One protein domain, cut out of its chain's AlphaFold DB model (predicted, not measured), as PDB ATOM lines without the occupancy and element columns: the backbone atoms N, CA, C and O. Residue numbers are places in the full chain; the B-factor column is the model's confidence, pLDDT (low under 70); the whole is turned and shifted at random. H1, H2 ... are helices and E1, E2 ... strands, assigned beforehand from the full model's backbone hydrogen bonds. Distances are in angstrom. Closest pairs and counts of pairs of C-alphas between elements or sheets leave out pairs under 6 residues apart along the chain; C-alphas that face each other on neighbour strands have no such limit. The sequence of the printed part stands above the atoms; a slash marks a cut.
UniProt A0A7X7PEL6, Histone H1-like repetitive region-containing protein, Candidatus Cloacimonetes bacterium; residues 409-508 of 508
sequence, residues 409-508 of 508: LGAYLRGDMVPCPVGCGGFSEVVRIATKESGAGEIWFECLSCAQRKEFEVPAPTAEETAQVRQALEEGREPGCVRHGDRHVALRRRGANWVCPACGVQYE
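This is residues 409 to 508 of the 508 residues of the protein "Histone H1-like repetitive region-containing protein" of Candidatus Cloacimonetes bacterium (UniProt A0A7X7PEL6). A three-stranded twisted sheet, E1 E2 E3, makes one end of an elongated domain, with the short helix H1 on it, beside its strands; the helix H2 and the small hairpin E4 E5 make the other end. The last residues, 500 to 508, first turn toward the sheet and then fold back, so that residues 506 to 507 pair with residues 498 to 499 of E5. The printed part has 100 residues, with two named helices and five named strands in the order H1 E1 E2 E3 H2 E4 E5, and under half of the residues are in named elements. Both sheets are antiparallel, in the orders E1 - E2 - E3 and E4 - E5, and the class is mixed, helices and strands. The whole is compact, with a radius of gyration of the C-alphas of 14.4 A, and spans 46 by 28 by 19 A.

Begin with the sheet of E1, residues 428 to 435, E2, residues 441 to 447, and E3, residues 453 to 458. It is a meander, each strand the antiparallel neighbour of the one before, and E1 and E3 are its edge strands. It is only just strongly twisted, its C-alphas lying up to 4.2 A off the best plane, and E1 bends by 56 degrees at residue 431. In the hairpin E1 and E2, look for N 431 and O 444, 2.9 A apart and within hydrogen-bond range; in the hairpin E2 and E3, N 443 and O 456 are 2.9 A apart, also within range. H1, residues 409 to 414, is on the sheet at a height of 6.8 A over it but over none of its strands; the closest C-alphas of H1 and E3 are those of Leu 409 and Phe 456, 6.9 A apart. H2, residues 463 to 474, is not on this sheet and is apart from H1. Farther on, E4, residues 492 to 494, and E5, residues 497 to 499, form an antiparallel hairpin, with N 492 and O 499 within hydrogen-bond range at 2.8 A. The closest C-alphas of E1 and E5 are those of Thr 435 and Val 499, 7.9 A apart, while H2 and E5 are apart. In H1 and H2 every O i to N i+4 pair is within hydrogen-bond range.

Find C-alpha 409 at (114.399, -7.610, 63.073), where H1 begins; it runs 8.7 A to C-alpha 414. E1 starts at C-alpha 428, (112.706, -4.328, 53.121), and covers 20.3 A, E2 covers 19.5 A and E3 16.2 A. H2 measures 16.1 A, E4 6.5 A and E5 6.6 A, and E5 ends at C-alpha 499, (129.264, -17.226, 62.654).

The two C-alphas farthest apart are those of Cys 450 and Glu 475, 46.3 A. The printed part has no cut and ends at Glu 508, the chain's last residue. The links from H1 to E1, 13 residues, and from H2 to E4, 17 residues, are long. The mean pLDDT of the printed part is 92.6, and no printed residue is under 70.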
ATOM      1  N   LEU A 409     113.316  -6.695  62.721       92.56
ATOM      2  CA  LEU A 409     114.399  -7.610  63.073       92.56
ATOM      3  C   LEU A 409     113.842  -8.984  63.449       92.56
ATOM      4  O   LEU A 409     114.265  -9.985  62.875       92.56
ATOM      5  N   GLY A 410     112.864  -9.059  64.351       91.88
ATOM      6  CA  GLY A 410     112.218 -10.326  64.679       91.88
ATOM      7  C   GLY A 410     111.423 -10.896  63.505       91.88
ATOM      8  O   GLY A 410     111.410 -12.114  63.339       91.88
ATOM      9  N   ALA A 411     110.836 -10.055  62.640       91.44
ATOM     10  CA  ALA A 411     110.272 -10.509  61.363       91.44
ATOM     11  C   ALA A 411     111.331 -11.219  60.504       91.44
ATOM     12  O   ALA A 411     111.136 -12.369  60.112       91.44
ATOM     13  N   TYR A 412     112.489 -10.589  60.293       93.00
ATOM     14  CA  TYR A 412     113.593 -11.199  59.555       93.00
ATOM     15  C   TYR A 412     114.096 -12.502  60.192       93.00
ATOM     16  O   TYR A 412     114.288 -13.496  59.488       93.00
ATOM     17  N   LEU A 413     114.287 -12.521  61.516       92.19
ATOM     18  CA  LEU A 413     114.785 -13.696  62.235       92.19
ATOM     19  C   LEU A 413     113.833 -14.893  62.087       92.19
ATOM     20  O   LEU A 413     114.307 -15.986  61.782       92.19
ATOM     21  N   ARG A 414     112.512 -14.672  62.187       90.69
ATOM     22  CA  ARG A 414     111.468 -15.690  61.938       90.69
ATOM     23  C   ARG A 414     111.317 -16.089  60.462       90.69
ATOM     24  O   ARG A 414     110.672 -17.090  60.174       90.69
ATOM     25  N   GLY A 415     111.888 -15.325  59.528       89.06
ATOM     26  CA  GLY A 415     111.709 -15.525  58.086       89.06
ATOM     27  C   GLY A 415     110.422 -14.921  57.506       89.06
ATOM     28  O   GLY A 415     110.067 -15.247  56.372       89.06
ATOM     29  N   ASP A 416     109.743 -14.040  58.247       90.19
ATOM     30  CA  ASP A 416     108.621 -13.235  57.750       90.19
ATOM     31  C   ASP A 416     109.094 -12.220  56.682       90.19
ATOM     32  O   ASP A 416     110.275 -11.873  56.586       90.19
ATOM     33  N   MET A 417     108.157 -11.655  55.909       90.06
ATOM     34  CA  MET A 417     108.456 -10.475  55.087       90.06
ATOM     35  C   MET A 417     108.761  -9.268  55.981       90.06
ATOM     36  O   MET A 417     107.914  -8.838  56.765       90.06
ATOM     37  N   VAL A 418     109.952  -8.693  55.827       92.81
ATOM     38  CA  VAL A 418     110.424  -7.573  56.649       92.81
ATOM     39  C   VAL A 418     109.674  -6.284  56.273       92.81
ATOM     40  O   VAL A 418     109.776  -5.850  55.123       92.81
ATOM     41  N   PRO A 419     108.927  -5.636  57.190       93.19
ATOM     42  CA  PRO A 419     108.290  -4.346  56.924       93.19
ATOM     43  C   PRO A 419     109.321  -3.219  56.742       93.19
ATOM     44  O   PRO A 419     110.491  -3.342  57.107       93.19
ATOM     45  N   CYS A 420     108.888  -2.081  56.196       91.88
ATOM     46  CA  CYS A 420     109.689  -0.859  56.178       91.88
ATOM     47  C   CYS A 420     110.064  -0.431  57.616       91.88
ATOM     48  O   CYS A 420     109.156  -0.146  58.399       91.88
ATOM     49  N   PRO A 421     111.359  -0.265  57.959       87.50
ATOM     50  CA  PRO A 421     111.804   0.174  59.288       87.50
ATOM     51  C   PRO A 421     111.463   1.639  59.632       87.50
ATOM     52  O   PRO A 421     111.865   2.132  60.689       87.50
ATOM     53  N   VAL A 422     110.769   2.335  58.723       87.94
ATOM     54  CA  VAL A 422     110.321   3.734  58.817       87.94
ATOM     55  C   VAL A 422     108.818   3.867  58.491       87.94
ATOM     56  O   VAL A 422     108.318   4.958  58.234       87.94
ATOM     57  N   GLY A 423     108.073   2.753  58.467       87.50
ATOM     58  CA  GLY A 423     106.606   2.763  58.411       87.50
ATOM     59  C   GLY A 423     105.957   3.167  57.078       87.50
ATOM     60  O   GLY A 423     104.744   3.361  57.047       87.50
ATOM     61  N   CYS A 424     106.691   3.255  55.960       88.75
ATOM     62  CA  CYS A 424     106.130   3.710  54.670       88.75
ATOM     63  C   CYS A 424     105.112   2.744  54.014       88.75
ATOM     64  O   CYS A 424     104.582   3.037  52.944       88.75
ATOM     65  N   GLY A 425     104.859   1.578  54.621       86.44
ATOM     66  CA  GLY A 425     104.000   0.514  54.084       86.44
ATOM     67  C   GLY A 425     104.679  -0.425  53.077       86.44
ATOM     68  O   GLY A 425     104.075  -1.419  52.685       86.44
ATOM     69  N   GLY A 426     105.922  -0.135  52.678       90.88
ATOM     70  CA  GLY A 426     106.754  -1.021  51.863       90.88
ATOM     71  C   GLY A 426     107.384  -2.181  52.641       90.88
ATOM     72  O   GLY A 426     107.275  -2.265  53.866       90.88
ATOM     73  N   PHE A 427     108.101  -3.038  51.913       93.88
ATOM     74  CA  PHE A 427     108.933  -4.118  52.457       93.88
ATOM     75  C   PHE A 427     110.424  -3.779  52.357       93.88
ATOM     76  O   PHE A 427     110.805  -2.854  51.632       93.88
ATOM     77  N   SER A 428     111.258  -4.535  53.066       95.19
ATOM     78  CA  SER A 428     112.706  -4.328  53.121       95.19
ATOM     79  C   SER A 428     113.491  -5.598  52.808       95.19
ATOM     80  O   SER A 428     113.055  -6.701  53.132       95.19
ATOM     81  N   GLU A 429     114.674  -5.432  52.224       95.31
ATOM     82  CA  GLU A 429     115.648  -6.504  52.004       95.31
ATOM     83  C   GLU A 429     116.927  -6.271  52.816       95.31
ATOM     84  O   GLU A 429     117.175  -5.164  53.295       95.31
ATOM     85  N   VAL A 430     117.734  -7.320  53.000       96.50
ATOM     86  CA  VAL A 430     119.022  -7.227  53.702       96.50
ATOM     87  C   VAL A 430     120.127  -6.865  52.718       96.50
ATOM     88  O   VAL A 430     120.401  -7.622  51.790       96.50
ATOM     89  N   VAL A 431     120.799  -5.743  52.968       96.94
ATOM     90  CA  VAL A 431     121.891  -5.223  52.124       96.94
ATOM     91  C   VAL A 431     123.271  -5.543  52.705       96.94
ATOM     92  O   VAL A 431     124.245  -5.686  51.965       96.94
ATOM     93  N   ARG A 432     123.376  -5.689  54.030       95.94
ATOM     94  CA  ARG A 432     124.620  -6.038  54.729       95.94
ATOM     95  C   ARG A 432     124.320  -6.860  55.976       95.94
ATOM     96  O   ARG A 432     123.380  -6.557  56.706       95.94
ATOM     97  N   ILE A 433     125.171  -7.855  56.218       96.69
ATOM     98  CA  ILE A 433     125.275  -8.602  57.474       96.69
ATOM     99  C   ILE A 433     126.741  -8.531  57.905       96.69
ATOM    100  O   ILE A 433     127.634  -8.798  57.095       96.69
ATOM    101  N   ALA A 434     126.989  -8.171  59.157       95.31
ATOM    102  CA  ALA A 434     128.311  -8.155  59.766       95.31
ATOM    103  C   ALA A 434     128.263  -8.692  61.207       95.31
ATOM    104  O   ALA A 434     127.197  -8.977  61.751       95.31
ATOM    105  N   THR A 435     129.442  -8.855  61.796       95.62
ATOM    106  CA  THR A 435     129.658  -9.321  63.169       95.62
ATOM    107  C   THR A 435     130.412  -8.217  63.898       95.62
ATOM    108  O   THR A 435     131.457  -7.782  63.407       95.62
ATOM    109  N   LYS A 436     129.887  -7.751  65.031       94.81
ATOM    110  CA  LYS A 436     130.550  -6.778  65.907       94.81
ATOM    111  C   LYS A 436     131.542  -7.500  66.824       94.81
ATOM    112  O   LYS A 436     131.422  -8.700  67.057       94.81
ATOM    113  N   GLU A 437     132.506  -6.768  67.376       90.12
ATOM    114  CA  GLU A 437     133.569  -7.326  68.234       90.12
ATOM    115  C   GLU A 437     133.027  -8.030  69.494       90.12
ATOM    116  O   GLU A 437     133.634  -8.971  69.989       90.12
ATOM    117  N   SER A 438     131.833  -7.644  69.955       90.94
ATOM    118  CA  SER A 438     131.077  -8.279  71.046       90.94
ATOM    119  C   SER A 438     130.431  -9.631  70.690       90.94
ATOM    120  O   SER A 438     129.669 -10.173  71.489       90.94
ATOM    121  N   GLY A 439     130.633 -10.145  69.472       90.75
ATOM    122  CA  GLY A 439     129.925 -11.315  68.936       90.75
ATOM    123  C   GLY A 439     128.464 -11.049  68.539       90.75
ATOM    124  O   GLY A 439     127.795 -11.941  68.008       90.75
ATOM    125  N   ALA A 440     127.973  -9.824  68.753       95.12
ATOM    126  CA  ALA A 440     126.682  -9.354  68.265       95.12
ATOM    127  C   ALA A 440     126.637  -9.319  66.726       95.12
ATOM    128  O   ALA A 440     127.646  -9.109  66.049       95.12
ATOM    129  N   GLY A 441     125.448  -9.514  66.166       95.12
ATOM    130  CA  GLY A 441     125.182  -9.358  64.741       95.12
ATOM    131  C   GLY A 441     124.813  -7.922  64.371       95.12
ATOM    132  O   GLY A 441     124.179  -7.208  65.142       95.12
ATOM    133  N   GLU A 442     125.159  -7.505  63.161       96.31
ATOM    134  CA  GLU A 442     124.790  -6.211  62.579       96.31
ATOM    135  C   GLU A 442     124.066  -6.470  61.253       96.31
ATOM    136  O   GLU A 442     124.655  -7.047  60.337       96.31
ATOM    137  N   ILE A 443     122.800  -6.061  61.136       96.56
ATOM    138  CA  ILE A 443     121.995  -6.237  59.918       96.56
ATOM    139  C   ILE A 443     121.541  -4.873  59.405       96.56
ATOM    140  O   ILE A 443     120.953  -4.085  60.144       96.56
ATOM    141  N   TRP A 444     121.759  -4.609  58.119       96.19
ATOM    142  CA  TRP A 444     121.234  -3.424  57.442       96.19
ATOM    143  C   TRP A 444     120.069  -3.817  56.546       96.19
ATOM    144  O   TRP A 444     120.261  -4.547  55.567       96.19
ATOM    145  N   PHE A 445     118.885  -3.285  56.842       96.38
ATOM    146  CA  PHE A 445     117.736  -3.374  55.944       96.38
ATOM    147  C   PHE A 445     117.647  -2.128  55.062       96.38
ATOM    148  O   PHE A 445     117.817  -1.014  55.563       96.38
ATOM    149  N   GLU A 446     117.315  -2.302  53.784       96.12
ATOM    150  CA  GLU A 446     116.899  -1.226  52.877       96.12
ATOM    151  C   GLU A 446     115.452  -1.445  52.443       96.12
ATOM    152  O   GLU A 446     115.087  -2.535  52.000       96.12
ATOM    153  N   CYS A 447     114.609  -0.420  52.571       95.81
ATOM    154  CA  CYS A 447     113.224  -0.520  52.128       95.81
ATOM    155  C   CYS A 447     113.090  -0.296  50.616       95.81
ATOM    156  O   CYS A 447     113.306   0.812  50.122       95.81
ATOM    157  N   LEU A 448     112.592  -1.310  49.908       95.12
ATOM    158  CA  LEU A 448     112.380  -1.327  48.454       95.12
ATOM    159  C   LEU A 448     111.385  -0.267  47.938       95.12
ATOM    160  O   LEU A 448     111.254  -0.082  46.731       95.12
ATOM    161  N   SER A 449     110.652   0.415  48.825       94.62
ATOM    162  CA  SER A 449     109.648   1.429  48.459       94.62
ATOM    163  C   SER A 449     110.058   2.872  48.766       94.62
ATOM    164  O   SER A 449     109.468   3.789  48.202       94.62
ATOM    165  N   CYS A 450     111.043   3.098  49.642       94.50
ATOM    166  CA  CYS A 450     111.516   4.446  49.995       94.50
ATOM    167  C   CYS A 450     113.048   4.602  50.028       94.50
ATOM    168  O   CYS A 450     113.524   5.679  50.373       94.50
ATOM    169  N   ALA A 451     113.811   3.551  49.695       95.25
ATOM    170  CA  ALA A 451     115.280   3.486  49.743       95.25
ATOM    171  C   ALA A 451     115.907   3.839  51.112       95.25
ATOM    172  O   ALA A 451     117.109   4.075  51.229       95.25
ATOM    173  N   GLN A 452     115.105   3.878  52.182       94.00
ATOM    174  CA  GLN A 452     115.603   4.176  53.521       94.00
ATOM    175  C   GLN A 452     116.311   2.947  54.089       94.00
ATOM    176  O   GLN A 452     115.712   1.875  54.225       94.00
ATOM    177  N   ARG A 453     117.589   3.132  54.433       95.31
ATOM    178  CA  ARG A 453     118.417   2.153  55.139       95.31
ATOM    179  C   ARG A 453     118.321   2.349  56.648       95.31
ATOM    180  O   ARG A 453     118.290   3.488  57.113       95.31
ATOM    181  N   LYS A 454     118.320   1.254  57.409       94.62
ATOM    182  CA  LYS A 454     118.453   1.282  58.872       94.62
ATOM    183  C   LYS A 454     119.248   0.070  59.360       94.62
ATOM    184  O   LYS A 454     118.967  -1.059  58.956       94.62
ATOM    185  N   GLU A 455     120.228   0.332  60.219       95.62
ATOM    186  CA  GLU A 455     120.971  -0.683  60.968       95.62
ATOM    187  C   GLU A 455     120.108  -1.231  62.116       95.62
ATOM    188  O   GLU A 455     119.380  -0.484  62.777       95.62
ATOM    189  N   PHE A 456     120.212  -2.533  62.359       94.62
ATOM    190  CA  PHE A 456     119.689  -3.215  63.534       94.62
ATOM    191  C   PHE A 456     120.780  -4.102  64.130       94.62
ATOM    192  O   PHE A 456     121.414  -4.889  63.422       94.62
ATOM    193  N   GLU A 457     120.964  -3.998  65.442       95.06
ATOM    194  CA  GLU A 457     121.842  -4.892  66.186       95.06
ATOM    195  C   GLU A 457     121.071  -6.131  66.644       95.06
ATOM    196  O   GLU A 457     120.007  -6.041  67.259       95.06
ATOM    197  N   VAL A 458     121.626  -7.300  66.342       95.00
ATOM    198  CA  VAL A 458     121.222  -8.580  66.919       95.00
ATOM    199  C   VAL A 458     122.158  -8.804  68.107       95.00
ATOM    200  O   VAL A 458     123.363  -8.835  67.881       95.00
ATOM    201  N   PRO A 459     121.682  -8.955  69.355       93.44
ATOM    202  CA  PRO A 459     122.569  -9.005  70.522       93.44
ATOM    203  C   PRO A 459     123.599 -10.145  70.439       93.44
ATOM    204  O   PRO A 459     123.431 -11.086  69.664       93.44
ATOM    205  N   ALA A 460     124.644 -10.112  71.268       94.25
ATOM    206  CA  ALA A 460     125.539 -11.263  71.460       94.25
ATOM    207  C   ALA A 460     124.736 -12.546  71.811       94.25
ATOM    208  O   ALA A 460     123.600 -12.435  72.298       94.25
ATOM    209  N   PRO A 461     125.247 -13.765  71.543       94.62
ATOM    210  CA  PRO A 461     124.547 -14.988  71.933       94.62
ATOM    211  C   PRO A 461     124.482 -15.108  73.460       94.62
ATOM    212  O   PRO A 461     125.414 -14.716  74.164       94.62
ATOM    213  N   THR A 462     123.395 -15.666  73.993       94.81
ATOM    214  CA  THR A 462     123.364 -16.019  75.419       94.81
ATOM    215  C   THR A 462     124.244 -17.244  75.677       94.81
ATOM    216  O   THR A 462     124.510 -18.045  74.778       94.81
ATOM    217  N   ALA A 463     124.665 -17.437  76.930       94.31
ATOM    218  CA  ALA A 463     125.403 -18.636  77.327       94.31
ATOM    219  C   ALA A 463     124.628 -19.934  77.010       94.31
ATOM    220  O   ALA A 463     125.241 -20.937  76.656       94.31
ATOM    221  N   GLU A 464     123.291 -19.900  77.070       93.75
ATOM    222  CA  GLU A 464     122.418 -21.026  76.717       93.75
ATOM    223  C   GLU A 464     122.419 -21.315  75.209       93.75
ATOM    224  O   GLU A 464     122.504 -22.474  74.811       93.75
ATOM    225  N   GLU A 465     122.357 -20.284  74.359       93.25
ATOM    226  CA  GLU A 465     122.414 -20.459  72.901       93.25
ATOM    227  C   GLU A 465     123.784 -20.988  72.456       93.25
ATOM    228  O   GLU A 465     123.860 -21.890  71.621       93.25
ATOM    229  N   THR A 466     124.870 -20.479  73.044       94.12
ATOM    230  CA  THR A 466     126.228 -20.975  72.777       94.12
ATOM    231  C   THR A 466     126.420 -22.403  73.296       94.12
ATOM    232  O   THR A 466     127.012 -23.224  72.598       94.12
ATOM    233  N   ALA A 467     125.864 -22.753  74.462       94.19
ATOM    234  CA  ALA A 467     125.882 -24.128  74.965       94.19
ATOM    235  C   ALA A 467     125.128 -25.099  74.036       94.19
ATOM    236  O   ALA A 467     125.634 -26.185  73.767       94.19
ATOM    237  N   GLN A 468     123.982 -24.699  73.476       92.62
ATOM    238  CA  GLN A 468     123.249 -25.507  72.487       92.62
ATOM    239  C   GLN A 468     124.060 -25.739  71.201       92.62
ATOM    240  O   GLN A 468     124.047 -26.845  70.656       92.62
ATOM    241  N   VAL A 469     124.800 -24.728  70.728       93.06
ATOM    242  CA  VAL A 469     125.700 -24.859  69.566       93.06
ATOM    243  C   VAL A 469     126.881 -25.790  69.873       93.06
ATOM    244  O   VAL A 469     127.187 -26.658  69.054       93.06
ATOM    245  N   ARG A 470     127.503 -25.676  71.055       93.31
ATOM    246  CA  ARG A 470     128.577 -26.586  71.503       93.31
ATOM    247  C   ARG A 470     128.085 -28.026  71.635       93.31
ATOM    248  O   ARG A 470     128.681 -28.918  71.042       93.31
ATOM    249  N   GLN A 471     126.942 -28.242  72.282       93.69
ATOM    250  CA  GLN A 471     126.319 -29.562  72.392       93.69
ATOM    251  C   GLN A 471     126.013 -30.168  71.008       93.69
ATOM    252  O   GLN A 471     126.219 -31.360  70.792       93.69
ATOM    253  N   ALA A 472     125.549 -29.369  70.037       91.56
ATOM    254  CA  ALA A 472     125.336 -29.856  68.674       91.56
ATOM    255  C   ALA A 472     126.644 -30.325  68.005       91.56
ATOM    256  O   ALA A 472     126.628 -31.352  67.329       91.56
ATOM    257  N   LEU A 473     127.759 -29.620  68.228       91.88
ATOM    258  CA  LEU A 473     129.089 -30.003  67.738       91.88
ATOM    259  C   LEU A 473     129.625 -31.269  68.427       91.88
ATOM    260  O   LEU A 473     130.146 -32.152  67.749       91.88
ATOM    261  N   GLU A 474     129.468 -31.376  69.748       93.44
ATOM    262  CA  GLU A 474     129.861 -32.545  70.552       93.44
ATOM    263  C   GLU A 474     129.079 -33.807  70.154       93.44
ATOM    264  O   GLU A 474     129.654 -34.885  70.020       93.44
ATOM    265  N   GLU A 475     127.780 -33.668  69.871       94.19
ATOM    266  CA  GLU A 475     126.932 -34.739  69.328       94.19
ATOM    267  C   GLU A 475     127.108 -34.958  67.805       94.19
ATOM    268  O   GLU A 475     126.334 -35.694  67.188       94.19
ATOM    269  N   GLY A 476     128.105 -34.326  67.172       91.44
ATOM    270  CA  GLY A 476     128.464 -34.539  65.764       91.44
ATOM    271  C   GLY A 476     127.434 -34.046  64.738       91.44
ATOM    272  O   GLY A 476     127.466 -34.479  63.583       91.44
ATOM    273  N   ARG A 477     126.507 -33.165  65.132       89.56
ATOM    274  CA  ARG A 477     125.522 -32.541  64.235       89.56
ATOM    275  C   ARG A 477     126.105 -31.313  63.535       89.56
ATOM    276  O   ARG A 477     127.027 -30.667  64.024       89.56
ATOM    277  N   GLU A 478     125.517 -30.947  62.396       87.88
ATOM    278  CA  GLU A 478     125.773 -29.638  61.790       87.88
ATOM    279  C   GLU A 478     125.269 -28.530  62.742       87.88
ATOM    280  O   GLU A 478     124.116 -28.590  63.181       87.88
ATOM    281  N   PRO A 479     126.098 -27.531  63.098       90.44
ATOM    282  CA  PRO A 479     125.707 -26.492  64.042       90.44
ATOM    283  C   PRO A 479     124.743 -25.492  63.387       90.44
ATOM    284  O   PRO A 479     125.119 -24.741  62.486       90.44
ATOM    285  N   GLY A 480     123.497 -25.459  63.858       92.12
ATOM    286  CA  GLY A 480     122.474 -24.506  63.423       92.12
ATOM    287  C   GLY A 480     122.404 -23.251  64.297       92.12
ATOM    288  O   GLY A 480     122.601 -23.306  65.509       92.12
ATOM    289  N   CYS A 481     122.067 -22.105  63.703       92.19
ATOM    290  CA  CYS A 481     121.741 -20.894  64.455       92.19
ATOM    291  C   CYS A 481     120.358 -21.013  65.118       92.19
ATOM    292  O   CYS A 481     119.335 -21.016  64.432       92.19
ATOM    293  N   VAL A 482     120.334 -21.019  66.453       90.94
ATOM    294  CA  VAL A 482     119.121 -21.128  67.291       90.94
ATOM    295  C   VAL A 482     118.075 -20.040  66.979       90.94
ATOM    296  O   VAL A 482     116.871 -20.263  67.093       90.94
ATOM    297  N   ARG A 483     118.512 -18.857  66.527       90.62
ATOM    298  CA  ARG A 483     117.668 -17.656  66.373       90.62
ATOM    299  C   ARG A 483     116.764 -17.623  65.141       90.62
ATOM    300  O   ARG A 483     116.008 -16.667  64.996       90.62
ATOM    301  N   HIS A 484     116.830 -18.624  64.262       87.94
ATOM    302  CA  HIS A 484     116.071 -18.634  63.004       87.94
ATOM    303  C   HIS A 484     114.815 -19.527  62.995       87.94
ATOM    304  O   HIS A 484     114.180 -19.692  61.953       87.94
ATOM    305  N   GLY A 485     114.405 -20.047  64.159       74.88
ATOM    306  CA  GLY A 485     113.141 -20.776  64.320       74.88
ATOM    307  C   GLY A 485     113.052 -21.997  63.401       74.88
ATOM    308  O   GLY A 485     113.963 -22.819  63.372       74.88
ATOM    309  N   ASP A 486     111.978 -22.091  62.614       75.12
ATOM    310  CA  ASP A 486     111.762 -23.187  61.656       75.12
ATOM    311  C   ASP A 486     112.802 -23.217  60.513       75.12
ATOM    312  O   ASP A 486     112.949 -24.224  59.814       75.12
ATOM    313  N   ARG A 487     113.544 -22.121  60.297       83.00
ATOM    314  CA  ARG A 487     114.576 -22.025  59.261       83.00
ATOM    315  C   ARG A 487     115.935 -22.433  59.826       83.00
ATOM    316  O   ARG A 487     116.675 -21.602  60.345       83.00
ATOM    317  N   HIS A 488     116.325 -23.691  59.623       87.50
ATOM    318  CA  HIS A 488     117.695 -24.123  59.906       87.50
ATOM    319  C   HIS A 488     118.710 -23.313  59.077       87.50
ATOM    320  O   HIS A 488     118.730 -23.388  57.845       87.50
ATOM    321  N   VAL A 489     119.561 -22.535  59.753       92.81
ATOM    322  CA  VAL A 489     120.684 -21.808  59.145       92.81
ATOM    323  C   VAL A 489     121.982 -22.365  59.721       92.81
ATOM    324  O   VAL A 489     122.318 -22.075  60.866       92.81
ATOM    325  N   ALA A 490     122.710 -23.141  58.919       93.81
ATOM    326  CA  ALA A 490     124.016 -23.673  59.294       93.81
ATOM    327  C   ALA A 490     125.026 -22.545  59.569       93.81
ATOM    328  O   ALA A 490     125.169 -21.601  58.776       93.81
ATOM    329  N   LEU A 491     125.735 -22.645  60.693       94.88
ATOM    330  CA  LEU A 491     126.805 -21.729  61.070       94.88
ATOM    331  C   LEU A 491     128.050 -21.970  60.210       94.88
ATOM    332  O   LEU A 491     128.376 -23.096  59.837       94.88
ATOM    333  N   ARG A 492     128.788 -20.899  59.912       94.50
ATOM    334  CA  ARG A 492     130.042 -20.958  59.151       94.50
ATOM    335  C   ARG A 492     131.221 -20.668  60.064       94.50
ATOM    336  O   ARG A 492     131.274 -19.612  60.693       94.50
ATOM    337  N   ARG A 493     132.192 -21.578  60.095       93.38
ATOM    338  CA  ARG A 493     133.414 -21.412  60.885       93.38
ATOM    339  C   ARG A 493     134.251 -20.229  60.375       93.38
ATOM    340  O   ARG A 493     134.520 -20.128  59.178       93.38
ATOM    341  N   ARG A 494     134.682 -19.351  61.285       91.69
ATOM    342  CA  ARG A 494     135.623 -18.243  61.062       91.69
ATOM    343  C   ARG A 494     136.699 -18.282  62.149       91.69
ATOM    344  O   ARG A 494     136.454 -17.899  63.287       91.69
ATOM    345  N   GLY A 495     137.897 -18.748  61.799       89.69
ATOM    346  CA  GLY A 495     138.956 -18.983  62.783       89.69
ATOM    347  C   GLY A 495     138.556 -20.099  63.749       89.69
ATOM    348  O   GLY A 495     138.237 -21.203  63.303       89.69
ATOM    349  N   ALA A 496     138.558 -19.812  65.051       88.62
ATOM    350  CA  ALA A 496     138.015 -20.717  66.064       88.62
ATOM    351  C   ALA A 496     136.471 -20.754  66.058       88.62
ATOM    352  O   ALA A 496     135.895 -21.826  66.235       88.62
ATOM    353  N   ASN A 497     135.834 -19.615  65.769       93.00
ATOM    354  CA  ASN A 497     134.451 -19.307  66.137       93.00
ATOM    355  C   ASN A 497     133.445 -19.690  65.033       93.00
ATOM    356  O   ASN A 497     133.809 -19.894  63.870       93.00
ATOM    357  N   TRP A 498     132.156 -19.740  65.367       94.00
ATOM    358  CA  TRP A 498     131.058 -20.112  64.469       94.00
ATOM    359  C   TRP A 498     130.108 -18.936  64.231       94.00
ATOM    360  O   TRP A 498     129.414 -18.492  65.137       94.00
ATOM    361  N   VAL A 499     130.039 -18.431  62.997       95.75
ATOM    362  CA  VAL A 499     129.264 -17.226  62.654       95.75
ATOM    363  C   VAL A 499     128.030 -17.576  61.831       95.75
ATOM    364  O   VAL A 499     128.122 -18.282  60.822       95.75
ATOM    365  N   CYS A 500     126.869 -17.049  62.217       95.25
ATOM    366  CA  CYS A 500     125.644 -17.205  61.440       95.25
ATOM    367  C   CYS A 500     125.685 -16.330  60.172       95.25
ATOM    368  O   CYS A 500     125.748 -15.104  60.281       95.25
ATOM    369  N   PRO A 501     125.579 -16.905  58.958       94.75
ATOM    370  CA  PRO A 501     125.605 -16.135  57.715       94.75
ATOM    371  C   PRO A 501     124.331 -15.314  57.449       94.75
ATOM    372  O   PRO A 501     124.314 -14.572  56.474       94.75
ATOM    373  N   ALA A 502     123.276 -15.462  58.261       94.12
ATOM    374  CA  ALA A 502     122.011 -14.737  58.113       94.12
ATOM    375  C   ALA A 502     121.832 -13.618  59.157       94.12
ATOM    376  O   ALA A 502     121.426 -12.520  58.797       94.12
ATOM    377  N   CYS A 503     122.173 -13.849  60.430       94.25
ATOM    378  CA  CYS A 503     122.050 -12.823  61.475       94.25
ATOM    379  C   CYS A 503     123.375 -12.214  61.956       94.25
ATOM    380  O   CYS A 503     123.343 -11.311  62.781       94.25
ATOM    381  N   GLY A 504     124.532 -12.686  61.480       94.19
ATOM    382  CA  GLY A 504     125.851 -12.131  61.823       94.19
ATOM    383  C   GLY A 504     126.378 -12.487  63.219       94.19
ATOM    384  O   GLY A 504     127.563 -12.298  63.477       94.19
ATOM    385  N   VAL A 505     125.530 -13.042  64.091       96.38
ATOM    386  CA  VAL A 505     125.873 -13.476  65.456       96.38
ATOM    387  C   VAL A 505     126.989 -14.525  65.430       96.38
ATOM    388  O   VAL A 505     126.955 -15.458  64.620       96.38
ATOM    389  N   GLN A 506     127.960 -14.368  66.327       95.38
ATOM    390  CA  GLN A 506     129.112 -15.251  66.497       95.38
ATOM    391  C   GLN A 506     129.010 -16.033  67.805       95.38
ATOM    392  O   GLN A 506     128.918 -15.440  68.874       95.38
ATOM    393  N   TYR A 507     129.095 -17.352  67.695       93.62
ATOM    394  CA  TYR A 507     129.204 -18.309  68.790       93.62
ATOM    395  C   TYR A 507     130.664 -18.765  68.916       93.62
ATOM    396  O   TYR A 507     131.372 -18.849  67.908       93.62
ATOM    397  N   GLU A 508     131.107 -19.064  70.133       88.25
ATOM    398  CA  GLU A 508     132.472 -19.527  70.445       88.25
ATOM    399  C   GLU A 508     132.480 -21.015  70.792       88.25
ATOM    400  O   GLU A 508     131.727 -21.381  71.723       88.25
TER     401      GLU A 508